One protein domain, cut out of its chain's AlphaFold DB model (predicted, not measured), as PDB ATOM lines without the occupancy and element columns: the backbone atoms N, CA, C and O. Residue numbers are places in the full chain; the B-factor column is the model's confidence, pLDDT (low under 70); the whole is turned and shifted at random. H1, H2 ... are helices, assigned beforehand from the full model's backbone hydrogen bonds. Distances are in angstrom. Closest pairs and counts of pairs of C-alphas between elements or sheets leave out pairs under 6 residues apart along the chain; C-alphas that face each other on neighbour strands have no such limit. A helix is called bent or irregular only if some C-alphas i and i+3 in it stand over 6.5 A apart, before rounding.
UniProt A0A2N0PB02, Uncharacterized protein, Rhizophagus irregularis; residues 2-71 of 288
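This is residues 2 to 71 of the 288 residues of an uncharacterized protein of Rhizophagus irregularis (UniProt A0A2N0PB02). The printed part makes a wide, open loop with an empty middle: H2 stands on one side, H3 on the far side, residues 25 to 40 arch from H2 to H3, and residues 55 to 71 come back from H3 toward the side of H2. The short H1 lies near H2. There are 70 printed residues with three named helices, in the order H1, H2, H3, and no named strand; the class is all helix, though under half of the residues, 32 of 70, are in named elements. The whole is loose, with a radius of gyration of the C-alphas of 15.5 A, and spans 42 by 32 by 24 A.

Begin at H1, residues 3 to 7, which a tight link of 4 residues joins to H2, residues 12 to 24. H1 and H2 are close but not clearly touching; their closest C-alphas, those of Phe 6 and Asn 12, are 7.0 A apart. Going on, you reach H3, residues 41 to 54, which is apart from H1 and from H2. In H1, H2 and H3 every O i to N i+4 pair is within hydrogen-bond range.

Find C-alpha 3 at (330.721, 279.261, 317.968), where H1 begins. H2 runs from Asn 12 to Thr 24, 17.9 A. H3 runs 20.2 A, from C-alpha 41 at (307.323, 291.860, 289.629) to C-alpha 54 at (303.026, 292.366, 309.340).

The two C-alphas farthest apart, those of Gly 39 and Thr 71, are 43.3 A apart. The printed part has no cut, and the link from H2 to H3 is long, 16 residues. Residues 28 to 33 stand free, and so do residues 48 to 61, of which 48 to 54 belong to H3. The mean pLDDT of the printed part is 81.5; look for values under 70 at residues 3 to 4, 7, 61 and 64 to 71.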
ATOM      1  N   SER A   2     334.094 281.023 314.819       73.88
ATOM      2  CA  SER A   2     333.966 280.309 316.106       73.88
ATOM      3  C   SER A   2     332.520 280.328 316.635       73.88
ATOM      4  O   SER A   2     331.822 281.324 316.409       73.88
ATOM      5  N   PRO A   3     332.071 279.302 317.391       68.25
ATOM      6  CA  PRO A   3     330.721 279.261 317.968       68.25
ATOM      7  C   PRO A   3     330.393 280.505 318.805       68.25
ATOM      8  O   PRO A   3     329.334 281.109 318.661       68.25
ATOM      9  N   ARG A   4     331.360 280.975 319.607       65.56
ATOM     10  CA  ARG A   4     331.224 282.204 320.405       65.56
ATOM     11  C   ARG A   4     330.977 283.441 319.541       65.56
ATOM     12  O   ARG A   4     330.170 284.287 319.910       65.56
ATOM     13  N   ARG A   5     331.686 283.576 318.415       72.94
ATOM     14  CA  ARG A   5     331.526 284.721 317.507       72.94
ATOM     15  C   ARG A   5     330.194 284.656 316.762       72.94
ATOM     16  O   ARG A   5     329.585 285.696 316.558       72.94
ATOM     17  N   PHE A   6     329.726 283.454 316.426       73.44
ATOM     18  CA  PHE A   6     328.423 283.234 315.797       73.44
ATOM     19  C   PHE A   6     327.261 283.580 316.738       73.44
ATOM     20  O   PHE A   6     326.354 284.308 316.347       73.44
ATOM     21  N   ASN A   7     327.335 283.182 318.011       69.62
ATOM     22  CA  ASN A   7     326.287 283.475 318.996       69.62
ATOM     23  C   ASN A   7     326.110 284.975 319.295       69.62
ATOM     24  O   ASN A   7     325.044 285.362 319.765       69.62
ATOM     25  N   LYS A   8     327.116 285.813 319.009       71.56
ATOM     26  CA  LYS A   8     327.047 287.279 319.148       71.56
ATOM     27  C   LYS A   8     326.358 287.985 317.972       71.56
ATOM     28  O   LYS A   8     326.187 289.199 318.018       71.56
ATOM     29  N   ILE A   9     326.013 287.266 316.905       79.06
ATOM     30  CA  ILE A   9     325.313 287.846 315.758       79.06
ATOM     31  C   ILE A   9     323.846 288.061 316.133       79.06
ATOM     32  O   ILE A   9     323.191 287.168 316.668       79.06
ATOM     33  N   ASN A  10     323.316 289.244 315.825       76.00
ATOM     34  CA  ASN A  10     321.902 289.544 316.028       76.00
ATOM     35  C   ASN A  10     321.016 288.564 315.248       76.00
ATOM     36  O   ASN A  10     321.264 288.292 314.073       76.00
ATOM     37  N   ASN A  11     319.945 288.092 315.892       76.19
ATOM     38  CA  ASN A  11     319.037 287.080 315.351       76.19
ATOM     39  C   ASN A  11     319.742 285.737 315.072       76.19
ATOM     40  O   ASN A  11     319.456 285.078 314.073       76.19
ATOM     41  N   ASN A  12     320.665 285.317 315.948       78.50
ATOM     42  CA  ASN A  12     321.426 284.069 315.791       78.50
ATOM     43  C   ASN A  12     320.542 282.820 315.585       78.50
ATOM     44  O   ASN A  12     320.949 281.918 314.860       78.50
ATOM     45  N   ILE A  13     319.336 282.772 316.162       77.81
ATOM     46  CA  ILE A  13     318.371 281.681 315.969       77.81
ATOM     47  C   ILE A  13     317.945 281.614 314.507       77.81
ATOM     48  O   ILE A  13     318.070 280.565 313.892       77.81
ATOM     49  N   LEU A  14     317.519 282.744 313.930       82.81
ATOM     50  CA  LEU A  14     317.106 282.817 312.529       82.81
ATOM     51  C   LEU A  14     318.245 282.359 311.611       82.81
ATOM     52  O   LEU A  14     318.036 281.521 310.740       82.81
ATOM     53  N   TRP A  15     319.466 282.847 311.849       85.19
ATOM     54  CA  TRP A  15     320.640 282.412 311.091       85.19
ATOM     55  C   TRP A  15     320.932 280.918 311.262       85.19
ATOM     56  O   TRP A  15     321.233 280.242 310.281       85.19
ATOM     57  N   SER A  16     320.813 280.388 312.479       82.75
ATOM     58  CA  SER A  16     320.993 278.957 312.758       82.75
ATOM     59  C   SER A  16     319.976 278.112 312.000       82.75
ATOM     60  O   SER A  16     320.360 277.123 311.379       82.75
ATOM     61  N   SER A  17     318.708 278.527 311.990       84.31
ATOM     62  CA  SER A  17     317.635 277.865 311.247       84.31
ATOM     63  C   SER A  17     317.882 277.901 309.742       84.31
ATOM     64  O   SER A  17     317.778 276.865 309.092       84.31
ATOM     65  N   ILE A  18     318.281 279.050 309.183       87.44
ATOM     66  CA  ILE A  18     318.627 279.165 307.758       87.44
ATOM     67  C   ILE A  18     319.780 278.217 307.408       87.44
ATOM     68  O   ILE A  18     319.677 277.446 306.457       87.44
ATOM     69  N   HIS A  19     320.863 278.224 308.191       86.50
ATOM     70  CA  HIS A  19     322.001 277.332 307.956       86.50
ATOM     71  C   HIS A  19     321.628 275.853 308.088       86.50
ATOM     72  O   HIS A  19     322.118 275.037 307.307       86.50
ATOM     73  N   TYR A  20     320.762 275.511 309.043       84.75
ATOM     74  CA  TYR A  20     320.240 274.160 309.199       84.75
ATOM     75  C   TYR A  20     319.453 273.727 307.958       84.75
ATOM     76  O   TYR A  20     319.766 272.687 307.390       84.75
ATOM     77  N   ILE A  21     318.509 274.543 307.480       87.44
ATOM     78  CA  ILE A  21     317.701 274.241 306.287       87.44
ATOM     79  C   ILE A  21     318.591 274.057 305.055       87.44
ATOM     80  O   ILE A  21     318.460 273.056 304.355       87.44
ATOM     81  N   ILE A  22     319.531 274.979 304.816       91.06
ATOM     82  CA  ILE A  22     320.464 274.902 303.681       91.06
ATOM     83  C   ILE A  22     321.253 273.593 303.714       91.06
ATOM     84  O   ILE A  22     321.371 272.928 302.688       91.06
ATOM     85  N   LYS A  23     321.781 273.219 304.887       88.75
ATOM     86  CA  LYS A  23     322.577 271.999 305.053       88.75
ATOM     87  C   LYS A  23     321.729 270.740 304.879       88.75
ATOM     88  O   LYS A  23     322.152 269.830 304.179       88.75
ATOM     89  N   THR A  24     320.561 270.683 305.514       88.62
ATOM     90  CA  THR A  24     319.680 269.506 305.509       88.62
ATOM     91  C   THR A  24     319.107 269.231 304.121       88.62
ATOM     92  O   THR A  24     319.013 268.078 303.718       88.62
ATOM     93  N   LEU A  25     318.755 270.283 303.381       93.44
ATOM     94  CA  LEU A  25     318.185 270.178 302.035       93.44
ATOM     95  C   LEU A  25     319.241 270.281 300.921       93.44
ATOM     96  O   LEU A  25     318.878 270.332 299.750       93.44
ATOM     97  N   SER A  26     320.534 270.331 301.266       94.19
ATOM     98  CA  SER A  26     321.654 270.449 300.318       94.19
ATOM     99  C   SER A  26     321.476 271.581 299.290       94.19
ATOM    100  O   SER A  26     321.746 271.414 298.102       94.19
ATOM    101  N   LEU A  27     320.989 272.745 299.734       95.94
ATOM    102  CA  LEU A  27     320.641 273.856 298.845       95.94
ATOM    103  C   LEU A  27     321.880 274.632 298.389       95.94
ATOM    104  O   LEU A  27     322.712 275.040 299.200       95.94
ATOM    105  N   GLN A  28     321.939 274.954 297.095       95.06
ATOM    106  CA  GLN A  28     322.880 275.935 296.564       95.06
ATOM    107  C   GLN A  28     322.224 277.321 296.551       95.06
ATOM    108  O   GLN A  28     321.297 277.581 295.786       95.06
ATOM    109  N   VAL A  29     322.702 278.226 297.405       93.00
ATOM    110  CA  VAL A  29     322.101 279.556 297.585       93.00
ATOM    111  C   VAL A  29     322.950 280.630 296.909       93.00
ATOM    112  O   VAL A  29     324.140 280.759 297.190       93.00
ATOM    113  N   LYS A  30     322.322 281.453 296.062       95.00
ATOM    114  CA  LYS A  30     322.911 282.669 295.487       95.00
ATOM    115  C   LYS A  30     322.159 283.889 296.010       95.00
ATOM    116  O   LYS A  30     320.956 284.007 295.803       95.00
ATOM    117  N   LEU A  31     322.867 284.802 296.674       92.62
ATOM    118  CA  LEU A  31     322.277 286.041 297.181       92.62
ATOM    119  C   LEU A  31     322.325 287.120 296.096       92.62
ATOM    120  O   LEU A  31     323.400 287.473 295.612       92.62
ATOM    121  N   LEU A  32     321.159 287.647 295.725       91.62
ATOM    122  CA  LEU A  32     321.007 288.727 294.753       91.62
ATOM    123  C   LEU A  32     320.334 289.917 295.436       91.62
ATOM    124  O   LEU A  32     319.257 289.782 296.011       91.62
ATOM    125  N   LYS A  33     320.974 291.086 295.379       93.25
ATOM    126  CA  LYS A  33     320.414 292.324 295.925       93.25
ATOM    127  C   LYS A  33     319.617 293.042 294.839       93.25
ATOM    128  O   LYS A  33     320.178 293.387 293.804       93.25
ATOM    129  N   ILE A  34     318.340 293.300 295.101       90.88
ATOM    130  CA  ILE A  34     317.430 294.027 294.206       90.88
ATOM    131  C   ILE A  34     317.056 295.356 294.875       90.88
ATOM    132  O   ILE A  34     316.944 295.433 296.101       90.88
ATOM    133  N   LYS A  35     316.919 296.427 294.089       89.19
ATOM    134  CA  LYS A  35     316.466 297.728 294.596       89.19
ATOM    135  C   LYS A  35     314.955 297.667 294.848       89.19
ATOM    136  O   LYS A  35     314.207 297.234 293.981       89.19
ATOM    137  N   ALA A  36     314.509 298.121 296.018       85.81
ATOM    138  CA  ALA A  36     313.082 298.206 296.319       85.81
ATOM    139  C   ALA A  36     312.364 299.131 295.320       85.81
ATOM    140  O   ALA A  36     312.930 300.144 294.902       85.81
ATOM    141  N   HIS A  37     311.132 298.770 294.950       84.12
ATOM    142  CA  HIS A  37     310.285 299.523 294.017       84.12
ATOM    143  C   HIS A  37     310.944 299.804 292.656       84.12
ATOM    144  O   HIS A  37     310.671 300.816 292.017       84.12
ATOM    145  N   SER A  38     311.826 298.913 292.193       89.06
ATOM    146  CA  SER A  38     312.440 299.012 290.864       89.06
ATOM    147  C   SER A  38     311.574 298.415 289.747       89.06
ATOM    148  O   SER A  38     312.096 298.161 288.664       89.06
ATOM    149  N   GLY A  39     310.300 298.108 290.022       87.88
ATOM    150  CA  GLY A  39     309.383 297.445 289.088       87.88
ATOM    151  C   GLY A  39     309.681 295.960 288.853       87.88
ATOM    152  O   GLY A  39     309.304 295.413 287.819       87.88
ATOM    153  N   ASN A  40     310.399 295.294 289.767       93.12
ATOM    154  CA  ASN A  40     310.596 293.849 289.676       93.12
ATOM    155  C   ASN A  40     309.355 293.129 290.219       93.12
ATOM    156  O   ASN A  40     309.141 293.089 291.429       93.12
ATOM    157  N   HIS A  41     308.601 292.500 289.317       93.62
ATOM    158  CA  HIS A  41     307.323 291.860 289.629       93.62
ATOM    159  C   HIS A  41     307.382 290.889 290.822       93.62
ATOM    160  O   HIS A  41     306.540 290.952 291.713       93.62
ATOM    161  N   PHE A  42     308.399 290.022 290.888       92.25
ATOM    162  CA  PHE A  42     308.520 289.045 291.977       92.25
ATOM    163  C   PHE A  42     308.884 289.693 293.312       92.25
ATOM    164  O   PHE A  42     308.362 289.292 294.351       92.25
ATOM    165  N   ASN A  43     309.749 290.709 293.300       92.50
ATOM    166  CA  ASN A  43     310.068 291.466 294.508       92.50
ATOM    167  C   ASN A  43     308.835 292.215 295.038       92.50
ATOM    168  O   ASN A  43     308.619 292.250 296.247       92.50
ATOM    169  N   ASP A  44     308.018 292.770 294.143       90.81
ATOM    170  CA  ASP A  44     306.803 293.499 294.513       90.81
ATOM    171  C   ASP A  44     305.740 292.557 295.110       90.81
ATOM    172  O   ASP A  44     305.105 292.899 296.107       90.81
ATOM    173  N   ILE A  45     305.610 291.326 294.590       92.94
ATOM    174  CA  ILE A  45     304.768 290.284 295.206       92.94
ATOM    175  C   ILE A  45     305.241 289.975 296.634       92.94
ATOM    176  O   ILE A  45     304.424 289.916 297.552       92.94
ATOM    177  N   VAL A  46     306.550 289.790 296.842       91.12
ATOM    178  CA  VAL A  46     307.111 289.499 298.174       91.12
ATOM    179  C   VAL A  46     306.887 290.664 299.145       91.12
ATOM    180  O   VAL A  46     306.541 290.419 300.300       91.12
ATOM    181  N   ASP A  47     307.017 291.915 298.694       90.00
ATOM    182  CA  ASP A  47     306.740 293.107 299.510       90.00
ATOM    183  C   ASP A  47     305.271 293.166 299.962       90.00
ATOM    184  O   ASP A  47     304.988 293.398 301.141       90.00
ATOM    185  N   ILE A  48     304.327 292.875 299.058       90.88
ATOM    186  CA  ILE A  48     302.894 292.789 299.387       90.88
ATOM    187  C   ILE A  48     302.650 291.698 300.438       90.88
ATOM    188  O   ILE A  48     301.982 291.947 301.442       90.88
ATOM    189  N   GLN A  49     303.224 290.507 300.252       90.56
ATOM    190  CA  GLN A  49     303.063 289.402 301.201       90.56
ATOM    191  C   GLN A  49     303.675 289.720 302.573       90.56
ATOM    192  O   GLN A  49     303.064 289.438 303.604       90.56
ATOM    193  N   ALA A  50     304.841 290.369 302.612       89.50
ATOM    194  CA  ALA A  50     305.466 290.799 303.861       89.50
ATOM    195  C   ALA A  50     304.600 291.824 304.618       89.50
ATOM    196  O   ALA A  50     304.472 291.732 305.840       89.50
ATOM    197  N   LYS A  51     303.955 292.759 303.904       89.00
ATOM    198  CA  LYS A  51     303.001 293.720 304.488       89.00
ATOM    199  C   LYS A  51     301.766 293.033 305.063       89.00
ATOM    200  O   LYS A  51     301.370 293.349 306.181       89.00
ATOM    201  N   LEU A  52     301.198 292.062 304.346       88.31
ATOM    202  CA  LEU A  52     300.076 291.264 304.853       88.31
ATOM    203  C   LEU A  52     300.471 290.489 306.116       88.31
ATOM    204  O   LEU A  52     299.732 290.495 307.101       88.31
ATOM    205  N   GLY A  53     301.663 289.887 306.126       84.69
ATOM    206  CA  GLY A  53     302.213 289.204 307.297       84.69
ATOM    207  C   GLY A  53     302.410 290.133 308.498       84.69
ATOM    208  O   GLY A  53     302.099 289.750 309.620       84.69
ATOM    209  N   HIS A  54     302.861 291.370 308.276       81.31
ATOM    210  CA  HIS A  54     303.026 292.366 309.340       81.31
ATOM    211  C   HIS A  54     301.710 292.703 310.057       81.31
ATOM    212  O   HIS A  54     301.721 292.960 311.259       81.31
ATOM    213  N   THR A  55     300.584 292.677 309.340       84.81
ATOM    214  CA  THR A  55     299.256 292.958 309.908       84.81
ATOM    215  C   THR A  55     298.630 291.779 310.654       84.81
ATOM    216  O   THR A  55     297.555 291.929 311.232       84.81
ATOM    217  N   GLN A  56     299.276 290.608 310.661       83.88
ATOM    218  CA  GLN A  56     298.751 289.445 311.368       83.88
ATOM    219  C   GLN A  56     298.851 289.628 312.891       83.88
ATOM    220  O   GLN A  56     299.883 290.077 313.393       83.88
ATOM    221  N   PRO A  57     297.811 289.241 313.650       78.31
ATOM    222  CA  PRO A  57     297.793 289.405 315.103       78.31
ATOM    223  C   PRO A  57     298.737 288.433 315.817       78.31
ATOM    224  O   PRO A  57     299.216 288.723 316.913       78.31
ATOM    225  N   ILE A  58     299.001 287.275 315.206       76.06
ATOM    226  CA  ILE A  58     299.859 286.234 315.764       76.06
ATOM    227  C   ILE A  58     301.191 286.260 315.007       76.06
ATOM    228  O   ILE A  58     301.208 285.999 313.803       76.06
ATOM    229  N   PRO A  59     302.315 286.558 315.678       70.94
ATOM    230  CA  PRO A  59     303.615 286.568 315.030       70.94
ATOM    231  C   PRO A  59     304.072 285.145 314.685       70.94
ATOM    232  O   PRO A  59     304.035 284.234 315.517       70.94
ATOM    233  N   THR A  60     304.583 284.966 313.468       70.75
ATOM    234  CA  THR A  60     305.234 283.717 313.060       70.75
ATOM    235  C   THR A  60     306.468 283.470 313.925       70.75
ATOM    236  O   THR A  60     307.404 284.272 313.934       70.75
ATOM    237  N   THR A  61     306.481 282.349 314.645       69.25
ATOM    238  CA  THR A  61     307.572 281.981 315.558       69.25
ATOM    239  C   THR A  61     308.365 280.811 314.991       69.25
ATOM    240  O   THR A  61     307.799 279.840 314.496       69.25
ATOM    241  N   ILE A  62     309.693 280.899 315.063       72.25
ATOM    242  CA  ILE A  62     310.579 279.803 314.669       72.25
ATOM    243  C   ILE A  62     310.664 278.816 315.830       72.25
ATOM    244  O   ILE A  62     311.175 279.167 316.898       72.25
ATOM    245  N   LEU A  63     310.211 277.583 315.600       70.88
ATOM    246  CA  LEU A  63     310.509 276.446 316.468       70.88
ATOM    247  C   LEU A  63     312.013 276.168 316.383       70.88
ATOM    248  O   LEU A  63     312.528 275.752 315.347       70.88
ATOM    249  N   HIS A  64     312.722 276.504 317.452       69.19
ATOM    250  CA  HIS A  64     314.182 276.435 317.539       69.19
ATOM    251  C   HIS A  64     314.666 275.396 318.551       69.19
ATOM    252  O   HIS A  64     315.860 275.093 318.610       69.19
ATOM    253  N   ASP A  65     313.738 274.819 319.311       59.91
ATOM    254  CA  ASP A  65     313.971 273.571 320.013       59.91
ATOM    255  C   ASP A  65     314.403 272.539 318.957       59.91
ATOM    256  O   ASP A  65     313.770 272.432 317.909       59.91
ATOM    257  N   HIS A  66     315.513 271.831 319.187       62.59
ATOM    258  CA  HIS A  66     316.091 270.805 318.293       62.59
ATOM    259  C   HIS A  66     317.023 271.262 317.146       62.59
ATOM    260  O   HIS A  66     317.400 270.441 316.306       62.59
ATOM    261  N   LEU A  67     317.490 272.515 317.102       64.62
ATOM    262  CA  LEU A  67     318.551 272.893 316.153       64.62
ATOM    263  C   LEU A  67     319.891 272.220 316.521       64.62
ATOM    264  O   LEU A  67     320.526 272.589 317.504       64.62
ATOM    265  N   LEU A  68     320.376 271.290 315.685       53.97
ATOM    266  CA  LEU A  68     321.595 270.482 315.923       53.97
ATOM    267  C   LEU A  68     322.860 271.294 316.280       53.97
ATOM    268  O   LEU A  68     323.742 270.793 316.971       53.97
ATOM    269  N   ASN A  69     322.959 272.542 315.809       54.31
ATOM    270  CA  ASN A  69     324.122 273.411 316.033       54.31
ATOM    271  C   ASN A  69     323.951 274.381 317.220       54.31
ATOM    272  O   ASN A  69     324.881 275.128 317.530       54.31
ATOM    273  N   GLN A  70     322.785 274.401 317.870       57.28
ATOM    274  CA  GLN A  70     322.527 275.182 319.079       57.28
ATOM    275  C   GLN A  70     322.182 274.228 320.219       57.28
ATOM    276  O   GLN A  70     321.058 273.761 320.348       57.28
ATOM    277  N   THR A  71     323.160 273.969 321.091       50.88
ATOM    278  CA  THR A  71     322.978 273.112 322.275       50.88
ATOM    279  C   THR A  71     321.915 273.664 323.232       50.88
ATOM    280  O   THR A  71     321.291 272.906 323.969       50.88
TER     281      THR A  71